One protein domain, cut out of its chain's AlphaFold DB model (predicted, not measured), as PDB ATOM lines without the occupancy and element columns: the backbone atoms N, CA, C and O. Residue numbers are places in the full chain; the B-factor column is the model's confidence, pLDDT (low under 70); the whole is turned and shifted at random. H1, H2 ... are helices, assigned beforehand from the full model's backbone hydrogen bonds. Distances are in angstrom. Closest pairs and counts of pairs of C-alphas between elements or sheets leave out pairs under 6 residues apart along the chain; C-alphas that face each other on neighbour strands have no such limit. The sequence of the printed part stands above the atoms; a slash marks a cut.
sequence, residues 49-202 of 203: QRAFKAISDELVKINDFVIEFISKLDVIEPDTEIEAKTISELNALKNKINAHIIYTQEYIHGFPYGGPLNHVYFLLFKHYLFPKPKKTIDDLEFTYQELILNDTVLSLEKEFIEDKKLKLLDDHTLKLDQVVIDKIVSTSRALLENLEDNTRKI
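Overview. This is residues 49 to 202 of the 203 residues of an uncharacterized protein of Acinetobacter johnsonii ANC 3681 (UniProt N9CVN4). Four helices, H1, H2, H4 and H5, run side by side in an up-and-down bundle that makes a rod, with the short helix H3 at one end of it and the link between H1 and H2 at the other. H4 is shorter than H1 and H2, and beyond its end the long link of residues 150 to 177 loops out toward the H1 to H2 end and comes back to H5. The printed part has 154 residues with five named helices in the order H1 H2 H3 H4 H5 and no named strand; the class is all helix. The whole is only just loose, close to compact, with a radius of gyration of the C-alphas of 18.2 A, and spans 59 by 25 by 24 A.

Arrangement. H1, residues 49 to 74, and H2, residues 84 to 109, form a helical hairpin. They touch, closest at the C-alphas of Ile 62 and Ile 97, 5.5 A apart, and run opposite ways at a shallow tilt of 25 degrees. H5, residues 178 to 200, touches H1, closest at the C-alphas of Leu 59 and Ser 188, 6.5 A apart; they run opposite ways at a shallow tilt of 2 degrees. H4, residues 132 to 149, forms a helical hairpin with H5. These two touch, closest at the C-alphas of Tyr 144 and Thr 187, 5.9 A apart, and run opposite ways at a shallow tilt of 21 degrees. H4 touches H2 with residues 137 to 145 alone, and H2 touches H4 with residues 101 to 108 alone; the closest C-alphas are those of Ile 101 and Gln 145, 7.4 A apart, and the two helices run opposite ways at a shallow tilt of 9 degrees. H1 and H4 are apart, but only just, at 8.1 A, and H2 and H5 are apart. H3, residues 116 to 125, touches no helix. In H1, H2, H3, H4 and H5 every O i to N i+4 pair is within hydrogen-bond range.

Along the chain. H1 measures 37.4 A from C-alpha 49 at (270.546, 147.121, 292.863) to C-alpha 74. H2 measures 37.7 A, H3 14.1 A and H4 25.6 A. H5 measures 32.4 A and ends with C-alpha 200 at (272.216, 153.682, 285.743). Residues 161 to 162 pair antiparallel with residues 165 to 166.

Size, cuts and confidence. The two C-alphas farthest apart are those of Thr 80 and Leu 117, 59.6 A. The printed part has no cut. The link from H4 to H5 is long, with 28 residues; the other three are short. The mean pLDDT of the printed part is 84.6, and residues 78 to 79, 151 to 153, 168 to 176 and 200 to 202 are under 70.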
ATOM      1  N   GLN A  49     271.909 147.568 293.170       90.50
ATOM      2  CA  GLN A  49     270.546 147.121 292.863       90.50
ATOM      3  C   GLN A  49     269.822 146.554 294.090       90.50
ATOM      4  O   GLN A  49     268.638 146.826 294.288       90.50
ATOM      5  N   ARG A  50     270.518 145.778 294.931       90.88
ATOM      6  CA  ARG A  50     269.935 145.231 296.167       90.88
ATOM      7  C   ARG A  50     269.610 146.331 297.172       90.88
ATOM      8  O   ARG A  50     268.516 146.317 297.725       90.88
ATOM      9  N   ALA A  51     270.535 147.268 297.382       91.88
ATOM     10  CA  ALA A  51     270.328 148.395 298.285       91.88
ATOM     11  C   ALA A  51     269.206 149.313 297.781       91.88
ATOM     12  O   ALA A  51     268.325 149.672 298.549       91.88
ATOM     13  N   PHE A  52     269.178 149.611 296.476       93.69
ATOM     14  CA  PHE A  52     268.108 150.385 295.845       93.69
ATOM     15  C   PHE A  52     266.738 149.745 296.069       93.69
ATOM     16  O   PHE A  52     265.806 150.418 296.499       93.69
ATOM     17  N   LYS A  53     266.625 148.433 295.828       93.94
ATOM     18  CA  LYS A  53     265.380 147.705 296.065       93.94
ATOM     19  C   LYS A  53     264.957 147.778 297.534       93.94
ATOM     20  O   LYS A  53     263.797 148.055 297.796       93.94
ATOM     21  N   ALA A  54     265.884 147.560 298.470       94.56
ATOM     22  CA  ALA A  54     265.582 147.648 299.896       94.56
ATOM     23  C   ALA A  54     265.054 149.042 300.271       94.56
ATOM     24  O   ALA A  54     263.992 149.140 300.870       94.56
ATOM     25  N   ILE A  55     265.723 150.113 299.834       95.38
ATOM     26  CA  ILE A  55     265.271 151.493 300.074       95.38
ATOM     27  C   ILE A  55     263.883 151.731 299.464       95.38
ATOM     28  O   ILE A  55     263.013 152.290 300.121       95.38
ATOM     29  N   SER A  56     263.649 151.273 298.231       95.56
ATOM     30  CA  SER A  56     262.341 151.380 297.575       95.56
ATOM     31  C   SER A  56     261.238 150.658 298.343       95.56
ATOM     32  O   SER A  56     260.161 151.221 298.519       95.56
ATOM     33  N   ASP A  57     261.492 149.430 298.795       96.38
ATOM     34  CA  ASP A  57     260.520 148.638 299.547       96.38
ATOM     35  C   ASP A  57     260.190 149.313 300.892       96.38
ATOM     36  O   ASP A  57     259.031 149.330 301.308       96.38
ATOM     37  N   GLU A  58     261.184 149.897 301.569       95.75
ATOM     38  CA  GLU A  58     260.980 150.614 302.832       95.75
ATOM     39  C   GLU A  58     260.235 151.944 302.640       95.75
ATOM     40  O   GLU A  58     259.286 152.213 303.372       95.75
ATOM     41  N   LEU A  59     260.577 152.739 301.618       95.50
ATOM     42  CA  LEU A  59     259.868 153.988 301.312       95.50
ATOM     43  C   LEU A  59     258.386 153.758 300.997       95.50
ATOM     44  O   LEU A  59     257.538 154.504 301.484       95.50
ATOM     45  N   VAL A  60     258.061 152.717 300.224       96.00
ATOM     46  CA  VAL A  60     256.663 152.360 299.927       96.00
ATOM     47  C   VAL A  60     255.910 152.016 301.211       96.00
ATOM     48  O   VAL A  60     254.836 152.562 301.443       96.00
ATOM     49  N   LYS A  61     256.496 151.193 302.093       96.19
ATOM     50  CA  LYS A  61     255.879 150.856 303.387       96.19
ATOM     51  C   LYS A  61     255.654 152.088 304.257       96.19
ATOM     52  O   LYS A  61     254.598 152.206 304.866       96.19
ATOM     53  N   ILE A  62     256.634 152.992 304.333       94.62
ATOM     54  CA  ILE A  62     256.499 154.233 305.105       94.62
ATOM     55  C   ILE A  62     255.329 155.053 304.561       94.62
ATOM     56  O   ILE A  62     254.465 155.439 305.342       94.62
ATOM     57  N   ASN A  63     255.271 155.267 303.243       93.19
ATOM     58  CA  ASN A  63     254.179 156.003 302.609       93.19
ATOM     59  C   ASN A  63     252.817 155.363 302.914       93.19
ATOM     60  O   ASN A  63     251.903 156.062 303.345       93.19
ATOM     61  N   ASP A  64     252.698 154.041 302.761       94.19
ATOM     62  CA  ASP A  64     251.460 153.308 303.036       94.19
ATOM     63  C   ASP A  64     251.031 153.453 304.504       94.19
ATOM     64  O   ASP A  64     249.868 153.748 304.784       94.19
ATOM     65  N   PHE A  65     251.960 153.309 305.455       94.56
ATOM     66  CA  PHE A  65     251.652 153.459 306.880       94.56
ATOM     67  C   PHE A  65     251.303 154.894 307.265       94.56
ATOM     68  O   PHE A  65     250.435 155.092 308.113       94.56
ATOM     69  N   VAL A  66     251.951 155.891 306.659       91.00
ATOM     70  CA  VAL A  66     251.619 157.305 306.871       91.00
ATOM     71  C   VAL A  66     250.207 157.591 306.364       91.00
ATOM     72  O   VAL A  66     249.409 158.172 307.096       91.00
ATOM     73  N   ILE A  67     249.866 157.128 305.158       90.50
ATOM     74  CA  ILE A  67     248.519 157.274 304.590       90.50
ATOM     75  C   ILE A  67     247.482 156.566 305.471       90.50
ATOM     76  O   ILE A  67     246.434 157.145 305.762       90.50
ATOM     77  N   GLU A  68     247.767 155.346 305.938       91.12
ATOM     78  CA  GLU A  68     246.879 154.610 306.847       91.12
ATOM     79  C   GLU A  68     246.682 155.362 308.170       91.12
ATOM     80  O   GLU A  68     245.550 155.503 308.635       91.12
ATOM     81  N   PHE A  69     247.765 155.866 308.768       89.31
ATOM     82  CA  PHE A  69     247.715 156.615 310.021       89.31
ATOM     83  C   PHE A  69     246.829 157.856 309.888       89.31
ATOM     84  O   PHE A  69     245.939 158.057 310.712       89.31
ATOM     85  N   ILE A  70     247.031 158.649 308.833       86.19
ATOM     86  CA  ILE A  70     246.262 159.877 308.591       86.19
ATOM     87  C   ILE A  70     244.797 159.542 308.321       86.19
ATOM     88  O   ILE A  70     243.915 160.122 308.945       86.19
ATOM     89  N   SER A  71     244.532 158.539 307.481       86.38
ATOM     90  CA  SER A  71     243.164 158.109 307.171       86.38
ATOM     91  C   SER A  71     242.401 157.665 308.420       86.38
ATOM     92  O   SER A  71     241.210 157.926 308.544       86.38
ATOM     93  N   LYS A  72     243.073 156.990 309.363       86.75
ATOM     94  CA  LYS A  72     242.467 156.609 310.646       86.75
ATOM     95  C   LYS A  72     242.276 157.802 311.576       86.75
ATOM     96  O   LYS A  72     241.291 157.829 312.306       86.75
ATOM     97  N   LEU A  73     243.205 158.754 311.566       83.12
ATOM     98  CA  LEU A  73     243.138 159.954 312.396       83.12
ATOM     99  C   LEU A  73     242.000 160.888 311.954       83.12
ATOM    100  O   LEU A  73     241.270 161.381 312.804       83.12
ATOM    101  N   ASP A  74     241.805 161.071 310.646       80.88
ATOM    102  CA  ASP A  74     240.801 161.980 310.070       80.88
ATOM    103  C   ASP A  74     239.346 161.559 310.338       80.88
ATOM    104  O   ASP A  74     238.439 162.389 310.284       80.88
ATOM    105  N   VAL A  75     239.104 160.279 310.632       83.94
ATOM    106  CA  VAL A  75     237.764 159.757 310.966       83.94
ATOM    107  C   VAL A  75     237.398 160.022 312.432       83.94
ATOM    108  O   VAL A  75     236.234 159.902 312.812       83.94
ATOM    109  N   ILE A  76     238.370 160.381 313.272       81.12
ATOM    110  CA  ILE A  76     238.145 160.643 314.692       81.12
ATOM    111  C   ILE A  76     237.691 162.094 314.853       81.12
ATOM    112  O   ILE A  76     238.442 163.030 314.576       81.12
ATOM    113  N   GLU A  77     236.458 162.290 315.321       74.38
ATOM    114  CA  GLU A  77     235.952 163.632 315.601       74.38
ATOM    115  C   GLU A  77     236.723 164.272 316.775       74.38
ATOM    116  O   GLU A  77     237.097 163.594 317.738       74.38
ATOM    117  N   PRO A  78     236.947 165.595 316.745       67.75
ATOM    118  CA  PRO A  78     237.446 166.308 317.914       67.75
ATOM    119  C   PRO A  78     236.522 166.057 319.118       67.75
ATOM    120  O   PRO A  78     235.303 166.019 318.975       67.75
ATOM    121  N   ASP A  79     237.102 165.876 320.304       68.81
ATOM    122  CA  ASP A  79     236.408 165.691 321.591       68.81
ATOM    123  C   ASP A  79     235.666 164.364 321.848       68.81
ATOM    124  O   ASP A  79     235.142 164.186 322.961       68.81
ATOM    125  N   THR A  80     235.674 163.400 320.916       78.19
ATOM    126  CA  THR A  80     235.149 162.043 321.175       78.19
ATOM    127  C   THR A  80     236.146 161.169 321.939       78.19
ATOM    128  O   THR A  80     237.359 161.261 321.755       78.19
ATOM    129  N   GLU A  81     235.629 160.306 322.821       80.69
ATOM    130  CA  GLU A  81     236.446 159.288 323.490       80.69
ATOM    131  C   GLU A  81     236.838 158.209 322.473       80.69
ATOM    132  O   GLU A  81     235.989 157.547 321.878       80.69
ATOM    133  N   ILE A  82     238.141 158.042 322.269       83.00
ATOM    134  CA  ILE A  82     238.720 157.088 321.333       83.00
ATOM    135  C   ILE A  82     238.800 155.722 322.013       83.00
ATOM    136  O   ILE A  82     239.296 155.578 323.135       83.00
ATOM    137  N   GLU A  83     238.355 154.682 321.309       85.75
ATOM    138  CA  GLU A  83     238.482 153.310 321.788       85.75
ATOM    139  C   GLU A  83     239.951 152.923 322.020       85.75
ATOM    140  O   GLU A  83     240.830 153.192 321.199       85.75
ATOM    141  N   ALA A  84     240.217 152.184 323.103       85.50
ATOM    142  CA  ALA A  84     241.567 151.723 323.444       85.50
ATOM    143  C   ALA A  84     242.238 150.913 322.316       85.50
ATOM    144  O   ALA A  84     243.459 150.956 322.157       85.50
ATOM    145  N   LYS A  85     241.442 150.201 321.506       89.00
ATOM    146  CA  LYS A  85     241.925 149.475 320.327       89.00
ATOM    147  C   LYS A  85     242.492 150.432 319.275       89.00
ATOM    148  O   LYS A  85     243.622 150.238 318.841       89.00
ATOM    149  N   THR A  86     241.754 151.482 318.921       85.50
ATOM    150  CA  THR A  86     242.182 152.496 317.945       85.50
ATOM    151  C   THR A  86     243.431 153.235 318.419       85.50
ATOM    152  O   THR A  86     244.371 153.406 317.647       85.50
ATOM    153  N   ILE A  87     243.499 153.580 319.711       85.94
ATOM    154  CA  ILE A  87     244.702 154.159 320.336       85.94
ATOM    155  C   ILE A  87     245.911 153.233 320.147       85.94
ATOM    156  O   ILE A  87     246.987 153.667 319.735       85.94
ATOM    157  N   SER A  88     245.739 151.941 320.440       88.19
ATOM    158  CA  SER A  88     246.801 150.945 320.291       88.19
ATOM    159  C   SER A  88     247.241 150.783 318.836       88.19
ATOM    160  O   SER A  88     248.441 150.714 318.577       88.19
ATOM    161  N   GLU A  89     246.303 150.772 317.887       89.69
ATOM    162  CA  GLU A  89     246.600 150.687 316.455       89.69
ATOM    163  C   GLU A  89     247.366 151.911 315.942       89.69
ATOM    164  O   GLU A  89     248.360 151.745 315.237       89.69
ATOM    165  N   LEU A  90     246.955 153.126 316.320       89.00
ATOM    166  CA  LEU A  90     247.635 154.364 315.925       89.00
ATOM    167  C   LEU A  90     249.055 154.428 316.498       89.00
ATOM    168  O   LEU A  90     250.002 154.719 315.769       89.00
ATOM    169  N   ASN A  91     249.234 154.068 317.772       89.25
ATOM    170  CA  ASN A  91     250.562 153.970 318.380       89.25
ATOM    171  C   ASN A  91     251.428 152.893 317.708       89.25
ATOM    172  O   ASN A  91     252.621 153.100 317.482       89.25
ATOM    173  N   ALA A  92     250.841 151.749 317.342       91.38
ATOM    174  CA  ALA A  92     251.554 150.705 316.616       91.38
ATOM    175  C   ALA A  92     251.988 151.170 315.216       91.38
ATOM    176  O   ALA A  92     253.119 150.895 314.816       91.38
ATOM    177  N   LEU A  93     251.128 151.886 314.484       92.31
ATOM    178  CA  LEU A  93     251.463 152.482 313.186       92.31
ATOM    179  C   LEU A  93     252.583 153.513 313.316       92.31
ATOM    180  O   LEU A  93     253.575 153.424 312.597       92.31
ATOM    181  N   LYS A  94     252.482 154.420 314.290       90.56
ATOM    182  CA  LYS A  94     253.522 155.408 314.597       90.56
ATOM    183  C   LYS A  94     254.883 154.752 314.853       90.56
ATOM    184  O   LYS A  94     255.888 155.159 314.270       90.56
ATOM    185  N   ASN A  95     254.918 153.695 315.665       91.69
ATOM    186  CA  ASN A  95     256.150 152.952 315.943       91.69
ATOM    187  C   ASN A  95     256.707 152.252 314.696       91.69
ATOM    188  O   ASN A  95     257.918 152.270 314.476       91.69
ATOM    189  N   LYS A  96     255.843 151.667 313.856       94.31
ATOM    190  CA  LYS A  96     256.258 151.056 312.582       94.31
ATOM    191  C   LYS A  96     256.868 152.087 311.638       94.31
ATOM    192  O   LYS A  96     257.944 151.834 311.112       94.31
ATOM    193  N   ILE A  97     256.221 153.240 311.455       93.94
ATOM    194  CA  ILE A  97     256.720 154.331 310.604       93.94
ATOM    195  C   ILE A  97     258.137 154.723 311.032       93.94
ATOM    196  O   ILE A  97     259.051 154.710 310.213       93.94
ATOM    197  N   ASN A  98     258.340 154.978 312.327       93.12
ATOM    198  CA  ASN A  98     259.651 155.338 312.866       93.12
ATOM    199  C   ASN A  98     260.698 154.228 312.658       93.12
ATOM    200  O   ASN A  98     261.817 154.515 312.246       93.12
ATOM    201  N   ALA A  99     260.339 152.959 312.877       94.06
ATOM    202  CA  ALA A  99     261.252 151.838 312.642       94.06
ATOM    203  C   ALA A  99     261.680 151.732 311.168       94.06
ATOM    204  O   ALA A  99     262.865 151.586 310.878       94.06
ATOM    205  N   HIS A 100     260.735 151.862 310.235       95.56
ATOM    206  CA  HIS A 100     261.029 151.811 308.802       95.56
ATOM    207  C   HIS A 100     261.847 153.021 308.323       95.56
ATOM    208  O   HIS A 100     262.696 152.873 307.441       95.56
ATOM    209  N   ILE A 101     261.671 154.199 308.934       93.69
ATOM    210  CA  ILE A 101     262.545 155.357 308.691       93.69
ATOM    211  C   ILE A 101     263.985 155.049 309.116       93.69
ATOM    212  O   ILE A 101     264.903 155.300 308.338       93.69
ATOM    213  N   ILE A 102     264.188 154.438 310.287       92.94
ATOM    214  CA  ILE A 102     265.524 154.030 310.757       92.94
ATOM    215  C   ILE A 102     266.153 153.006 309.801       92.94
ATOM    216  O   ILE A 102     267.310 153.152 309.415       92.94
ATOM    217  N   TYR A 103     265.401 152.000 309.346       93.75
ATOM    218  CA  TYR A 103     265.921 151.040 308.362       93.75
ATOM    219  C   TYR A 103     266.296 151.718 307.041       93.75
ATOM    220  O   TYR A 103     267.330 151.409 306.449       93.75
ATOM    221  N   THR A 104     265.489 152.682 306.598       94.25
ATOM    222  CA  THR A 104     265.781 153.475 305.398       94.25
ATOM    223  C   THR A 104     267.079 154.268 305.562       94.25
ATOM    224  O   THR A 104     267.918 154.213 304.663       94.25
ATOM    225  N   GLN A 105     267.293 154.922 306.712       93.75
ATOM    226  CA  GLN A 105     268.548 155.613 307.049       93.75
ATOM    227  C   GLN A 105     269.748 154.668 306.959       93.75
ATOM    228  O   GLN A 105     270.752 154.977 306.316       93.75
ATOM    229  N   GLU A 106     269.652 153.485 307.571       91.94
ATOM    230  CA  GLU A 106     270.728 152.491 307.547       91.94
ATOM    231  C   GLU A 106     271.065 152.048 306.117       91.94
ATOM    232  O   GLU A 106     272.243 151.964 305.749       91.94
ATOM    233  N   TYR A 107     270.049 151.811 305.281       92.69
ATOM    234  CA  TYR A 107     270.257 151.429 303.887       92.69
ATOM    235  C   TYR A 107     270.830 152.560 303.032       92.69
ATOM    236  O   TYR A 107     271.703 152.296 302.204       92.69
ATOM    237  N   ILE A 108     270.381 153.801 303.235       92.44
ATOM    238  CA  ILE A 108     270.910 154.984 302.548       92.44
ATOM    239  C   ILE A 108     272.375 155.198 302.942       92.44
ATOM    240  O   ILE A 108     273.248 155.260 302.078       92.44
ATOM    241  N   HIS A 109     272.699 155.178 304.234       88.06
ATOM    242  CA  HIS A 109     274.078 155.296 304.710       88.06
ATOM    243  C   HIS A 109     274.994 154.178 304.191       88.06
ATOM    244  O   HIS A 109     276.170 154.421 303.896       88.06
ATOM    245  N   GLY A 110     274.464 152.959 304.057       86.94
ATOM    246  CA  GLY A 110     275.163 151.807 303.490       86.94
ATOM    247  C   GLY A 110     275.207 151.767 301.959       86.94
ATOM    248  O   GLY A 110     275.834 150.863 301.397       86.94
ATOM    249  N   PHE A 111     274.556 152.706 301.266       89.88
ATOM    250  CA  PHE A 111     274.415 152.655 299.818       89.88
ATOM    251  C   PHE A 111     275.765 152.885 299.116       89.88
ATOM    252  O   PHE A 111     276.475 153.847 299.412       89.88
ATOM    253  N   PRO A 112     276.154 152.041 298.144       88.44
ATOM    254  CA  PRO A 112     277.405 152.215 297.413       88.44
ATOM    255  C   PRO A 112     277.284 153.325 296.351       88.44
ATOM    256  O   PRO A 112     276.969 153.083 295.182       88.44
ATOM    257  N   TYR A 113     277.550 154.566 296.763       87.69
ATOM    258  CA  TYR A 113     277.433 155.751 295.907       87.69
ATOM    259  C   TYR A 113     278.518 155.849 294.825       87.69
ATOM    260  O   TYR A 113     279.704 155.606 295.066       87.69
ATOM    261  N   GLY A 114     278.130 156.344 293.646       84.19
ATOM    262  CA  GLY A 114     279.035 156.588 292.520       84.19
ATOM    263  C   GLY A 114     279.536 155.301 291.859       84.19
ATOM    264  O   GLY A 114     278.939 154.245 292.015       84.19
ATOM    265  N   GLY A 115     280.625 155.403 291.091       83.94
ATOM    266  CA  GLY A 115     281.198 154.288 290.325       83.94
ATOM    267  C   GLY A 115     281.943 153.233 291.164       83.94
ATOM    268  O   GLY A 115     282.208 153.453 292.348       83.94
ATOM    269  N   PRO A 116     282.411 152.135 290.536       83.56
ATOM    270  CA  PRO A 116     283.114 151.049 291.220       83.56
ATOM    271  C   PRO A 116     284.398 151.527 291.907       83.56
ATOM    272  O   PRO A 116     284.736 151.068 292.992       83.56
ATOM    273  N   LEU A 117     285.086 152.508 291.313       82.81
ATOM    274  CA  LEU A 117     286.265 153.139 291.916       82.81
ATOM    275  C   LEU A 117     285.920 153.903 293.202       82.81
ATOM    276  O   LEU A 117     286.670 153.829 294.169       82.81
ATOM    277  N   ASN A 118     284.780 154.600 293.230       83.69
ATOM    278  CA  ASN A 118     284.315 155.323 294.416       83.69
ATOM    279  C   ASN A 118     283.969 154.343 295.545       83.69
ATOM    280  O   ASN A 118     284.309 154.582 296.699       83.69
ATOM    281  N   HIS A 119     283.355 153.210 295.192       83.31
ATOM    282  CA  HIS A 119     283.032 152.146 296.135       83.31
ATOM    283  C   HIS A 119     284.273 151.447 296.697       83.31
ATOM    284  O   HIS A 119     284.392 151.305 297.910       83.31
ATOM    285  N   VAL A 120     285.238 151.070 295.851       84.31
ATOM    286  CA  VAL A 120     286.508 150.480 296.312       84.31
ATOM    287  C   VAL A 120     287.263 151.455 297.216       84.31
ATOM    288  O   VAL A 120     287.763 151.058 298.266       84.31
ATOM    289  N   TYR A 121     287.302 152.739 296.855       86.19
ATOM    290  CA  TYR A 121     287.923 153.765 297.689       86.19
ATOM    291  C   TYR A 121     287.226 153.885 299.054       86.19
ATOM    292  O   TYR A 121     287.894 153.884 300.088       86.19
ATOM    293  N   PHE A 122     285.890 153.879 299.082       86.75
ATOM    294  CA  PHE A 122     285.121 153.870 300.326       86.75
ATOM    295  C   PHE A 122     285.381 152.624 301.181       86.75
ATOM    296  O   PHE A 122     285.528 152.733 302.398       86.75
ATOM    297  N   LEU A 123     285.504 151.438 300.578       85.25
ATOM    298  CA  LEU A 123     285.822 150.214 301.316       85.25
ATOM    299  C   LEU A 123     287.180 150.301 302.024       85.25
ATOM    300  O   LEU A 123     287.291 149.851 303.166       85.25
ATOM    301  N   LEU A 124     288.177 150.902 301.369       87.62
ATOM    302  CA  LEU A 124     289.543 151.025 301.883       87.62
ATOM    303  C   LEU A 124     289.703 152.159 302.902       87.62
ATOM    304  O   LEU A 124     290.367 151.978 303.918       87.62
ATOM    305  N   PHE A 125     289.097 153.320 302.644       89.06
ATOM    306  CA  PHE A 125     289.369 154.552 303.393       89.06
ATOM    307  C   PHE A 125     288.176 155.077 304.193       89.06
ATOM    308  O   PHE A 125     288.330 156.059 304.913       89.06
ATOM    309  N   LYS A 126     286.993 154.460 304.077       85.06
ATOM    310  CA  LYS A 126     285.729 154.897 304.709       85.06
ATOM    311  C   LYS A 126     285.265 156.305 304.322       85.06
ATOM    312  O   LYS A 126     284.392 156.868 304.969       85.06
ATOM    313  N   HIS A 127     285.804 156.845 303.233       85.12
ATOM    314  CA  HIS A 127     285.429 158.135 302.658       85.12
ATOM    315  C   HIS A 127     285.114 157.956 301.175       85.12
ATOM    316  O   HIS A 127     285.704 157.098 300.521       85.12
ATOM    317  N   TYR A 128     284.199 158.757 300.631       82.88
ATOM    318  CA  TYR A 128     283.920 158.765 299.195       82.88
ATOM    319  C   TYR A 128     284.887 159.702 298.471       82.88
ATOM    320  O   TYR A 128     285.046 160.855 298.867       82.88
ATOM    321  N   LEU A 129     285.483 159.224 297.377       82.81
ATOM    322  CA  LEU A 129     286.318 160.036 296.487       82.81
ATOM    323  C   LEU A 129     285.492 161.153 295.827       82.81
ATOM    324  O   LEU A 129     285.960 162.278 295.673       82.81
ATOM    325  N   PHE A 130     284.239 160.847 295.480       85.25
ATOM    326  CA  PHE A 130     283.265 161.793 294.941       85.25
ATOM    327  C   PHE A 130     282.014 161.819 295.836       85.25
ATOM    328  O   PHE A 130     281.145 160.956 295.687       85.25
ATOM    329  N   PRO A 131     281.890 162.786 296.765       84.00
ATOM    330  CA  PRO A 131     280.808 162.809 297.755       84.00
ATOM    331  C   PRO A 131     279.504 163.432 297.238       84.00
ATOM    332  O   PRO A 131     278.468 163.299 297.883       84.00
ATOM    333  N   LYS A 132     279.532 164.112 296.083       86.31
ATOM    334  CA  LYS A 132     278.378 164.848 295.540       86.31
ATOM    335  C   LYS A 132     277.096 163.998 295.446       86.31
ATOM    336  O   LYS A 132     276.070 164.490 295.904       86.31
ATOM    337  N   PRO A 133     277.125 162.752 294.926       84.88
ATOM    338  CA  PRO A 133     275.930 161.914 294.872       84.88
ATOM    339  C   PRO A 133     275.331 161.603 296.240       84.88
ATOM    340  O   PRO A 133     274.118 161.662 296.397       84.88
ATOM    341  N   LYS A 134     276.188 161.306 297.225       89.31
ATOM    342  CA  LYS A 134     275.757 161.037 298.595       89.31
ATOM    343  C   LYS A 134     275.070 162.267 299.179       89.31
ATOM    344  O   LYS A 134     273.953 162.154 299.649       89.31
ATOM    345  N   LYS A 135     275.695 163.442 299.051       88.94
ATOM    346  CA  LYS A 135     275.154 164.692 299.599       88.94
ATOM    347  C   LYS A 135     273.734 164.987 299.102       88.94
ATOM    348  O   LYS A 135     272.874 165.313 299.900       88.94
ATOM    349  N   THR A 136     273.480 164.841 297.801       89.81
ATOM    350  CA  THR A 136     272.135 165.064 297.242       89.81
ATOM    351  C   THR A 136     271.097 164.099 297.818       89.81
ATOM    352  O   THR A 136     269.957 164.497 298.033       89.81
ATOM    353  N   ILE A 137     271.481 162.846 298.068       92.75
ATOM    354  CA  ILE A 137     270.592 161.869 298.700       92.75
ATOM    355  C   ILE A 137     270.387 162.184 300.181       92.75
ATOM    356  O   ILE A 137     269.243 162.155 300.613       92.75
ATOM    357  N   ASP A 138     271.442 162.545 300.915       91.88
ATOM    358  CA  ASP A 138     271.347 162.954 302.322       91.88
ATOM    359  C   ASP A 138     270.381 164.153 302.480       91.88
ATOM    360  O   ASP A 138     269.538 164.161 303.371       91.88
ATOM    361  N   ASP A 139     270.448 165.149 301.584       93.12
ATOM    362  CA  ASP A 139     269.566 166.328 301.616       93.12
ATOM    363  C   ASP A 139     268.084 165.948 301.366       93.12
ATOM    364  O   ASP A 139     267.171 166.449 302.032       93.12
ATOM    365  N   LEU A 140     267.826 165.047 300.406       93.31
ATOM    366  CA  LEU A 140     266.475 164.548 300.100       93.31
ATOM    367  C   LEU A 140     265.924 163.665 301.218       93.31
ATOM    368  O   LEU A 140     264.746 163.758 301.554       93.31
ATOM    369  N   GLU A 141     266.770 162.811 301.781       94.25
ATOM    370  CA  GLU A 141     266.444 161.954 302.911       94.25
ATOM    371  C   GLU A 141     266.065 162.798 304.129       94.25
ATOM    372  O   GLU A 141     265.024 162.560 304.740       94.25
ATOM    373  N   PHE A 142     266.879 163.804 304.448       92.50
ATOM    374  CA  PHE A 142     266.609 164.735 305.533       92.50
ATOM    375  C   PHE A 142     265.257 165.423 305.334       92.50
ATOM    376  O   PHE A 142     264.408 165.378 306.219       92.50
ATOM    377  N   THR A 143     265.006 165.957 304.135       91.19
ATOM    378  CA  THR A 143     263.721 166.594 303.793       91.19
ATOM    379  C   THR A 143     262.546 165.626 303.959       91.19
ATOM    380  O   THR A 143     261.504 165.985 304.503       91.19
ATOM    381  N   TYR A 144     262.701 164.381 303.503       92.25
ATOM    382  CA  TYR A 144     261.677 163.347 303.628       92.25
ATOM    383  C   TYR A 144     261.359 163.032 305.094       92.25
ATOM    384  O   TYR A 144     260.192 162.945 305.473       92.25
ATOM    385  N   GLN A 145     262.389 162.906 305.932       90.94
ATOM    386  CA  GLN A 145     262.226 162.665 307.363       90.94
ATOM    387  C   GLN A 145     261.608 163.858 308.074       90.94
ATOM    388  O   GLN A 145     260.742 163.659 308.920       90.94
ATOM    389  N   GLU A 146     261.997 165.083 307.723       88.25
ATOM    390  CA  GLU A 146     261.410 166.281 308.315       88.25
ATOM    391  C   GLU A 146     259.911 166.369 308.051       88.25
ATOM    392  O   GLU A 146     259.148 166.613 308.980       88.25
ATOM    393  N   LEU A 147     259.474 166.089 306.820       86.38
ATOM    394  CA  LEU A 147     258.051 166.080 306.470       86.38
ATOM    395  C   LEU A 147     257.238 165.078 307.298       86.38
ATOM    396  O   LEU A 147     256.046 165.292 307.516       86.38
ATOM    397  N   ILE A 148     257.861 163.978 307.731       85.56
ATOM    398  CA  ILE A 148     257.180 162.917 308.474       85.56
ATOM    399  C   ILE A 148     257.306 163.109 309.978       85.56
ATOM    400  O   ILE A 148     256.338 162.843 310.678       85.56
ATOM    401  N   LEU A 149     258.465 163.516 310.491       83.94
ATOM    402  CA  LEU A 149     258.807 163.458 311.914       83.94
ATOM    403  C   LEU A 149     258.976 164.830 312.560       83.94
ATOM    404  O   LEU A 149     258.767 164.945 313.766       83.94
ATOM    405  N   ASN A 150     259.381 165.856 311.811       75.81
ATOM    406  CA  ASN A 150     259.703 167.138 312.422       75.81
ATOM    407  C   ASN A 150     258.412 167.908 312.711       75.81
ATOM    408  O   ASN A 150     257.635 168.227 311.814       75.81
ATOM    409  N   ASP A 151     258.160 168.138 313.996       63.09
ATOM    410  CA  ASP A 151     256.949 168.769 314.506       63.09
ATOM    411  C   ASP A 151     255.615 168.131 314.080       63.09
ATOM    412  O   ASP A 151     254.582 168.792 314.096       63.09
ATOM    413  N   THR A 152     255.581 166.829 313.797       69.50
ATOM    414  CA  THR A 152     254.338 166.112 313.462       69.50
ATOM    415  C   THR A 152     253.839 165.229 314.613       69.50
ATOM    416  O   THR A 152     254.586 164.849 315.518       69.50
ATOM    417  N   VAL A 153     252.576 164.798 314.530       69.88
ATOM    418  CA  VAL A 153     251.990 163.761 315.411       69.88
ATOM    419  C   VAL A 153     252.703 162.403 315.345       69.88
ATOM    420  O   VAL A 153     252.541 161.567 316.239       69.88
ATOM    421  N   LEU A 154     253.505 162.172 314.302       79.25
ATOM    422  CA  LEU A 154     254.260 160.936 314.093       79.25
ATOM    423  C   LEU A 154     255.611 160.932 314.823       79.25
ATOM    424  O   LEU A 154     256.189 159.856 315.000       79.25
ATOM    425  N   SER A 155     256.084 162.085 315.307       77.94
ATOM    426  CA  SER A 155     257.274 162.168 316.160       77.94
ATOM    427  C   SER A 155     257.078 161.377 317.448       77.94
ATOM    428  O   SER A 155     256.087 161.589 318.148       77.94
ATOM    429  N   LEU A 156     258.008 160.481 317.796       76.94
ATOM    430  CA  LEU A 156     257.907 159.625 318.990       76.94
ATOM    431  C   LEU A 156     257.648 160.412 320.278       76.94
ATOM    432  O   LEU A 156     256.877 159.957 321.116       76.94
ATOM    433  N   GLU A 157     258.224 161.606 320.386       73.00
ATOM    434  CA  GLU A 157     258.157 162.458 321.576       73.00
ATOM    435  C   GLU A 157     256.811 163.182 321.730       73.00
ATOM    436  O   GLU A 157     256.439 163.557 322.840       73.00
ATOM    437  N   LYS A 158     256.056 163.367 320.637       73.50
ATOM    438  CA  LYS A 158     254.764 164.061 320.672       73.50
ATOM    439  C   LYS A 158     253.625 163.094 320.995       73.50
ATOM    440  O   LYS A 158     253.288 162.210 320.204       73.50
ATOM    441  N   GLU A 159     252.988 163.287 322.144       73.56
ATOM    442  CA  GLU A 159     251.713 162.642 322.461       73.56
ATOM    443  C   GLU A 159     250.574 163.329 321.700       73.56
ATOM    444  O   GLU A 159     250.390 164.540 321.798       73.56
ATOM    445  N   PHE A 160     249.802 162.548 320.945       75.06
ATOM    446  CA  PHE A 160     248.657 163.032 320.164       75.06
ATOM    447  C   PHE A 160     247.308 162.607 320.769       75.06
ATOM    448  O   PHE A 160     246.256 162.989 320.261       75.06
ATOM    449  N   ILE A 161     247.331 161.827 321.860       75.81
ATOM    450  CA  ILE A 161     246.149 161.383 322.604       75.81
ATOM    451  C   ILE A 161     246.361 161.688 324.083       75.81
ATOM    452  O   ILE A 161     247.331 161.218 324.668       75.81
ATOM    453  N   GLU A 162     245.434 162.431 324.677       79.00
ATOM    454  CA  GLU A 162     245.414 162.795 326.096       79.00
ATOM    455  C   GLU A 162     244.034 162.435 326.658       79.00
ATOM    456  O   GLU A 162     243.017 162.727 326.033       79.00
ATOM    457  N   ASP A 163     243.981 161.708 327.779       78.38
ATOM    458  CA  ASP A 163     242.727 161.234 328.391       78.38
ATOM    459  C   ASP A 163     241.751 160.552 327.406       78.38
ATOM    460  O   ASP A 163     240.534 160.730 327.460       78.38
ATOM    461  N   LYS A 164     242.308 159.740 326.491       76.94
ATOM    462  CA  LYS A 164     241.605 159.051 325.387       76.94
ATOM    463  C   LYS A 164     240.924 159.974 324.372       76.94
ATOM    464  O   LYS A 164     240.096 159.505 323.598       76.94
ATOM    465  N   LYS A 165     241.260 161.256 324.335       74.25
ATOM    466  CA  LYS A 165     240.796 162.196 323.313       74.25
ATOM    467  C   LYS A 165     241.965 162.642 322.454       74.25
ATOM    468  O   LYS A 165     243.114 162.581 322.891       74.25
ATOM    469  N   LEU A 166     241.681 163.083 321.230       71.31
ATOM    470  CA  LEU A 166     242.703 163.730 320.412       71.31
ATOM    471  C   LEU A 166     243.190 164.979 321.140       71.31
ATOM    472  O   LEU A 166     242.394 165.850 321.495       71.31
ATOM    473  N   LYS A 167     244.500 165.060 321.351       74.12
ATOM    474  CA  LYS A 167     245.110 166.264 321.892       74.12
ATOM    475  C   LYS A 167     244.993 167.365 320.845       74.12
ATOM    476  O   LYS A 167     245.323 167.142 319.678       74.12
ATOM    477  N   LEU A 168     244.532 168.547 321.253       63.41
ATOM    478  CA  LEU A 168     244.606 169.729 320.399       63.41
ATOM    479  C   LEU A 168     246.081 169.973 320.079       63.41
ATOM    480  O   LEU A 168     246.889 170.237 320.969       63.41
ATOM    481  N   LEU A 169     246.419 169.805 318.806       64.44
ATOM    482  CA  LEU A 169     247.754 170.069 318.303       64.44
ATOM    483  C   LEU A 169     248.014 171.570 318.438       64.44
ATOM    484  O   LEU A 169     247.127 172.378 318.161       64.44
ATOM    485  N   ASP A 170     249.201 171.935 318.918       58.03
ATOM    486  CA  ASP A 170     249.599 173.339 318.968       58.03
ATOM    487  C   ASP A 170     249.705 173.923 317.548       58.03
ATOM    488  O   ASP A 170     249.851 173.194 316.566       58.03
ATOM    489  N   ASP A 171     249.669 175.254 317.432       55.66
ATOM    490  CA  ASP A 171     249.782 175.957 316.139       55.66
ATOM    491  C   ASP A 171     251.105 175.663 315.394       55.66
ATOM    492  O   ASP A 171     251.256 176.016 314.224       55.66
ATOM    493  N   HIS A 172     252.070 175.029 316.067       55.34
ATOM    494  CA  HIS A 172     253.380 174.662 315.530       55.34
ATOM    495  C   HIS A 172     253.417 173.221 315.008       55.34
ATOM    496  O   HIS A 172     254.345 172.859 314.286       55.34
ATOM    497  N   THR A 173     252.427 172.392 315.341       59.84
ATOM    498  CA  THR A 173     252.373 171.000 314.910       59.84
ATOM    499  C   THR A 173     251.739 170.913 313.532       59.84
ATOM    500  O   THR A 173     250.588 171.296 313.311       59.84
ATOM    501  N   LEU A 174     252.501 170.376 312.584       58.66
ATOM    502  CA  LEU A 174     252.071 170.242 311.200       58.66
ATOM    503  C   LEU A 174     250.898 169.259 311.115       58.66
ATOM    504  O   LEU A 174     251.038 168.067 311.405       58.66
ATOM    505  N   LYS A 175     249.727 169.761 310.702       65.56
ATOM    506  CA  LYS A 175     248.586 168.907 310.377       65.56
ATOM    507  C   LYS A 175     248.935 168.116 309.119       65.56
ATOM    508  O   LYS A 175     249.168 168.695 308.061       65.56
ATOM    509  N   LEU A 176     248.987 166.796 309.252       68.50
ATOM    510  CA  LEU A 176     249.206 165.889 308.135       68.50
ATOM    511  C   LEU A 176     247.935 165.853 307.277       68.50
ATOM    512  O   LEU A 176     247.013 165.099 307.563       68.50
ATOM    513  N   ASP A 177     247.865 166.717 306.270       74.44
ATOM    514  CA  ASP A 177     246.781 166.759 305.289       74.44
ATOM    515  C   ASP A 177     247.203 166.108 303.958       74.44
ATOM    516  O   ASP A 177     248.344 165.666 303.783       74.44
ATOM    517  N   GLN A 178     246.288 166.067 302.986       80.81
ATOM    518  CA  GLN A 178     246.577 165.523 301.656       80.81
ATOM    519  C   GLN A 178     247.768 166.220 300.978       80.81
ATOM    520  O   GLN A 178     248.538 165.570 300.276       80.81
ATOM    521  N   VAL A 179     247.965 167.522 301.208       84.69
ATOM    522  CA  VAL A 179     249.084 168.273 300.622       84.69
ATOM    523  C   VAL A 179     250.411 167.789 301.204       84.69
ATOM    524  O   VAL A 179     251.400 167.672 300.476       84.69
ATOM    525  N   VAL A 180     250.452 167.490 302.503       83.06
ATOM    526  CA  VAL A 180     251.630 166.900 303.147       83.06
ATOM    527  C   VAL A 180     251.867 165.475 302.650       83.06
ATOM    528  O   VAL A 180     253.008 165.149 302.325       83.06
ATOM    529  N   ILE A 181     250.823 164.655 302.489       86.44
ATOM    530  CA  ILE A 181     250.943 163.309 301.895       86.44
ATOM    531  C   ILE A 181     251.549 163.388 300.490       86.44
ATOM    532  O   ILE A 181     252.524 162.697 300.196       86.44
ATOM    533  N   ASP A 182     251.030 164.268 299.633       88.62
ATOM    534  CA  ASP A 182     251.528 164.437 298.268       88.62
ATOM    535  C   ASP A 182     253.006 164.875 298.264       88.62
ATOM    536  O   ASP A 182     253.812 164.403 297.453       88.62
ATOM    537  N   LYS A 183     253.407 165.733 299.213       89.94
ATOM    538  CA  LYS A 183     254.813 166.123 299.412       89.94
ATOM    539  C   LYS A 183     255.683 164.954 299.866       89.94
ATOM    540  O   LYS A 183     256.766 164.776 299.310       89.94
ATOM    541  N   ILE A 184     255.224 164.144 300.818       90.69
ATOM    542  CA  ILE A 184     255.934 162.945 301.287       90.69
ATOM    543  C   ILE A 184     256.151 161.983 300.113       90.69
ATOM    544  O   ILE A 184     257.290 161.615 299.808       90.69
ATOM    545  N   VAL A 185     255.087 161.664 299.370       92.50
ATOM    546  CA  VAL A 185     255.154 160.758 298.217       92.50
ATOM    547  C   VAL A 185     256.067 161.326 297.126       92.50
ATOM    548  O   VAL A 185     256.944 160.615 296.630       92.50
ATOM    549  N   SER A 186     255.942 162.610 296.779       93.44
ATOM    550  CA  SER A 186     256.801 163.239 295.763       93.44
ATOM    551  C   SER A 186     258.278 163.282 296.169       93.44
ATOM    552  O   SER A 186     259.145 163.033 295.330       93.44
ATOM    553  N   THR A 187     258.578 163.508 297.451       93.62
ATOM    554  CA  THR A 187     259.952 163.508 297.973       93.62
ATOM    555  C   THR A 187     260.535 162.097 297.965       93.62
ATOM    556  O   THR A 187     261.663 161.909 297.509       93.62
ATOM    557  N   SER A 188     259.754 161.082 298.358       94.31
ATOM    558  CA  SER A 188     260.183 159.678 298.270       94.31
ATOM    559  C   SER A 188     260.501 159.269 296.827       94.31
ATOM    560  O   SER A 188     261.518 158.629 296.561       94.31
ATOM    561  N   ARG A 189     259.689 159.719 295.861       94.62
ATOM    562  CA  ARG A 189     259.938 159.510 294.434       94.62
ATOM    563  C   ARG A 189     261.217 160.203 293.970       94.62
ATOM    564  O   ARG A 189     262.019 159.569 293.292       94.62
ATOM    565  N   ALA A 190     261.433 161.464 294.345       94.38
ATOM    566  CA  ALA A 190     262.656 162.187 293.997       94.38
ATOM    567  C   ALA A 190     263.912 161.495 294.559       94.38
ATOM    568  O   ALA A 190     264.942 161.433 293.882       94.38
ATOM    569  N   LEU A 191     263.818 160.934 295.768       93.88
ATOM    570  CA  LEU A 191     264.885 160.148 296.387       93.88
ATOM    571  C   LEU A 191     265.198 158.889 295.567       93.88
ATOM    572  O   LEU A 191     266.362 158.636 295.251       93.88
ATOM    573  N   LEU A 192     264.168 158.147 295.147       94.38
ATOM    574  CA  LEU A 192     264.334 156.968 294.292       94.38
ATOM    575  C   LEU A 192     264.898 157.312 292.913       94.38
ATOM    576  O   LEU A 192     265.819 156.640 292.463       94.38
ATOM    577  N   GLU A 193     264.412 158.370 292.267       92.88
ATOM    578  CA  GLU A 193     264.920 158.804 290.962       92.88
ATOM    579  C   GLU A 193     266.416 159.158 291.038       92.88
ATOM    580  O   GLU A 193     267.201 158.714 290.201       92.88
ATOM    581  N   ASN A 194     266.853 159.871 292.085       91.06
ATOM    582  CA  ASN A 194     268.269 160.206 292.267       91.06
ATOM    583  C   ASN A 194     269.132 158.983 292.624       91.06
ATOM    584  O   ASN A 194     270.287 158.894 292.193       91.06
ATOM    585  N   LEU A 195     268.611 158.028 293.400       90.88
ATOM    586  CA  LEU A 195     269.317 156.771 293.665       90.88
ATOM    587  C   LEU A 195     269.447 155.934 292.392       90.88
ATOM    588  O   LEU A 195     270.528 155.422 292.101       90.88
ATOM    589  N   GLU A 196     268.381 155.838 291.604       87.88
ATOM    590  CA  GLU A 196     268.373 155.105 290.345       87.88
ATOM    591  C   GLU A 196     269.355 155.717 289.339       87.88
ATOM    592  O   GLU A 196     270.146 154.992 288.731       87.88
ATOM    593  N   ASP A 197     269.392 157.042 289.221       83.88
ATOM    594  CA  ASP A 197     270.352 157.760 288.381       83.88
ATOM    595  C   ASP A 197     271.808 157.411 288.727       83.88
ATOM    596  O   ASP A 197     272.660 157.277 287.841       83.88
ATOM    597  N   ASN A 198     272.088 157.206 290.016       75.19
ATOM    598  CA  ASN A 198     273.391 156.754 290.497       75.19
ATOM    599  C   ASN A 198     273.685 155.281 290.185       75.19
ATOM    600  O   ASN A 198     274.857 154.907 290.120       75.19
ATOM    601  N   THR A 199     272.660 154.455 289.966       70.69
ATOM    602  CA  THR A 199     272.820 153.059 289.523       70.69
ATOM    603  C   THR A 199     272.951 152.921 288.002       70.69
ATOM    604  O   THR A 199     273.702 152.069 287.530       70.69
ATOM    605  N   ARG A 200     272.264 153.767 287.217       59.72
ATOM    606  CA  ARG A 200     272.216 153.682 285.743       59.72
ATOM    607  C   ARG A 200     273.438 154.285 285.048       59.72
ATOM    608  O   ARG A 200     273.839 153.783 284.005       59.72
ATOM    609  N   LYS A 201     274.068 155.321 285.617       52.56
ATOM    610  CA  LYS A 201     275.229 156.023 285.014       52.56
ATOM    611  C   LYS A 201     276.558 155.239 285.060       52.56
ATOM    612  O   LYS A 201     277.611 155.815 284.804       52.56
ATOM    613  N   ILE A 202     276.527 153.949 285.400       46.91
ATOM    614  CA  ILE A 202     277.704 153.061 285.520       46.91
ATOM    615  C   ILE A 202     277.619 151.897 284.504       46.91
ATOM    616  O   ILE A 202     278.249 150.848 284.667       46.91
TER     617      ILE A 202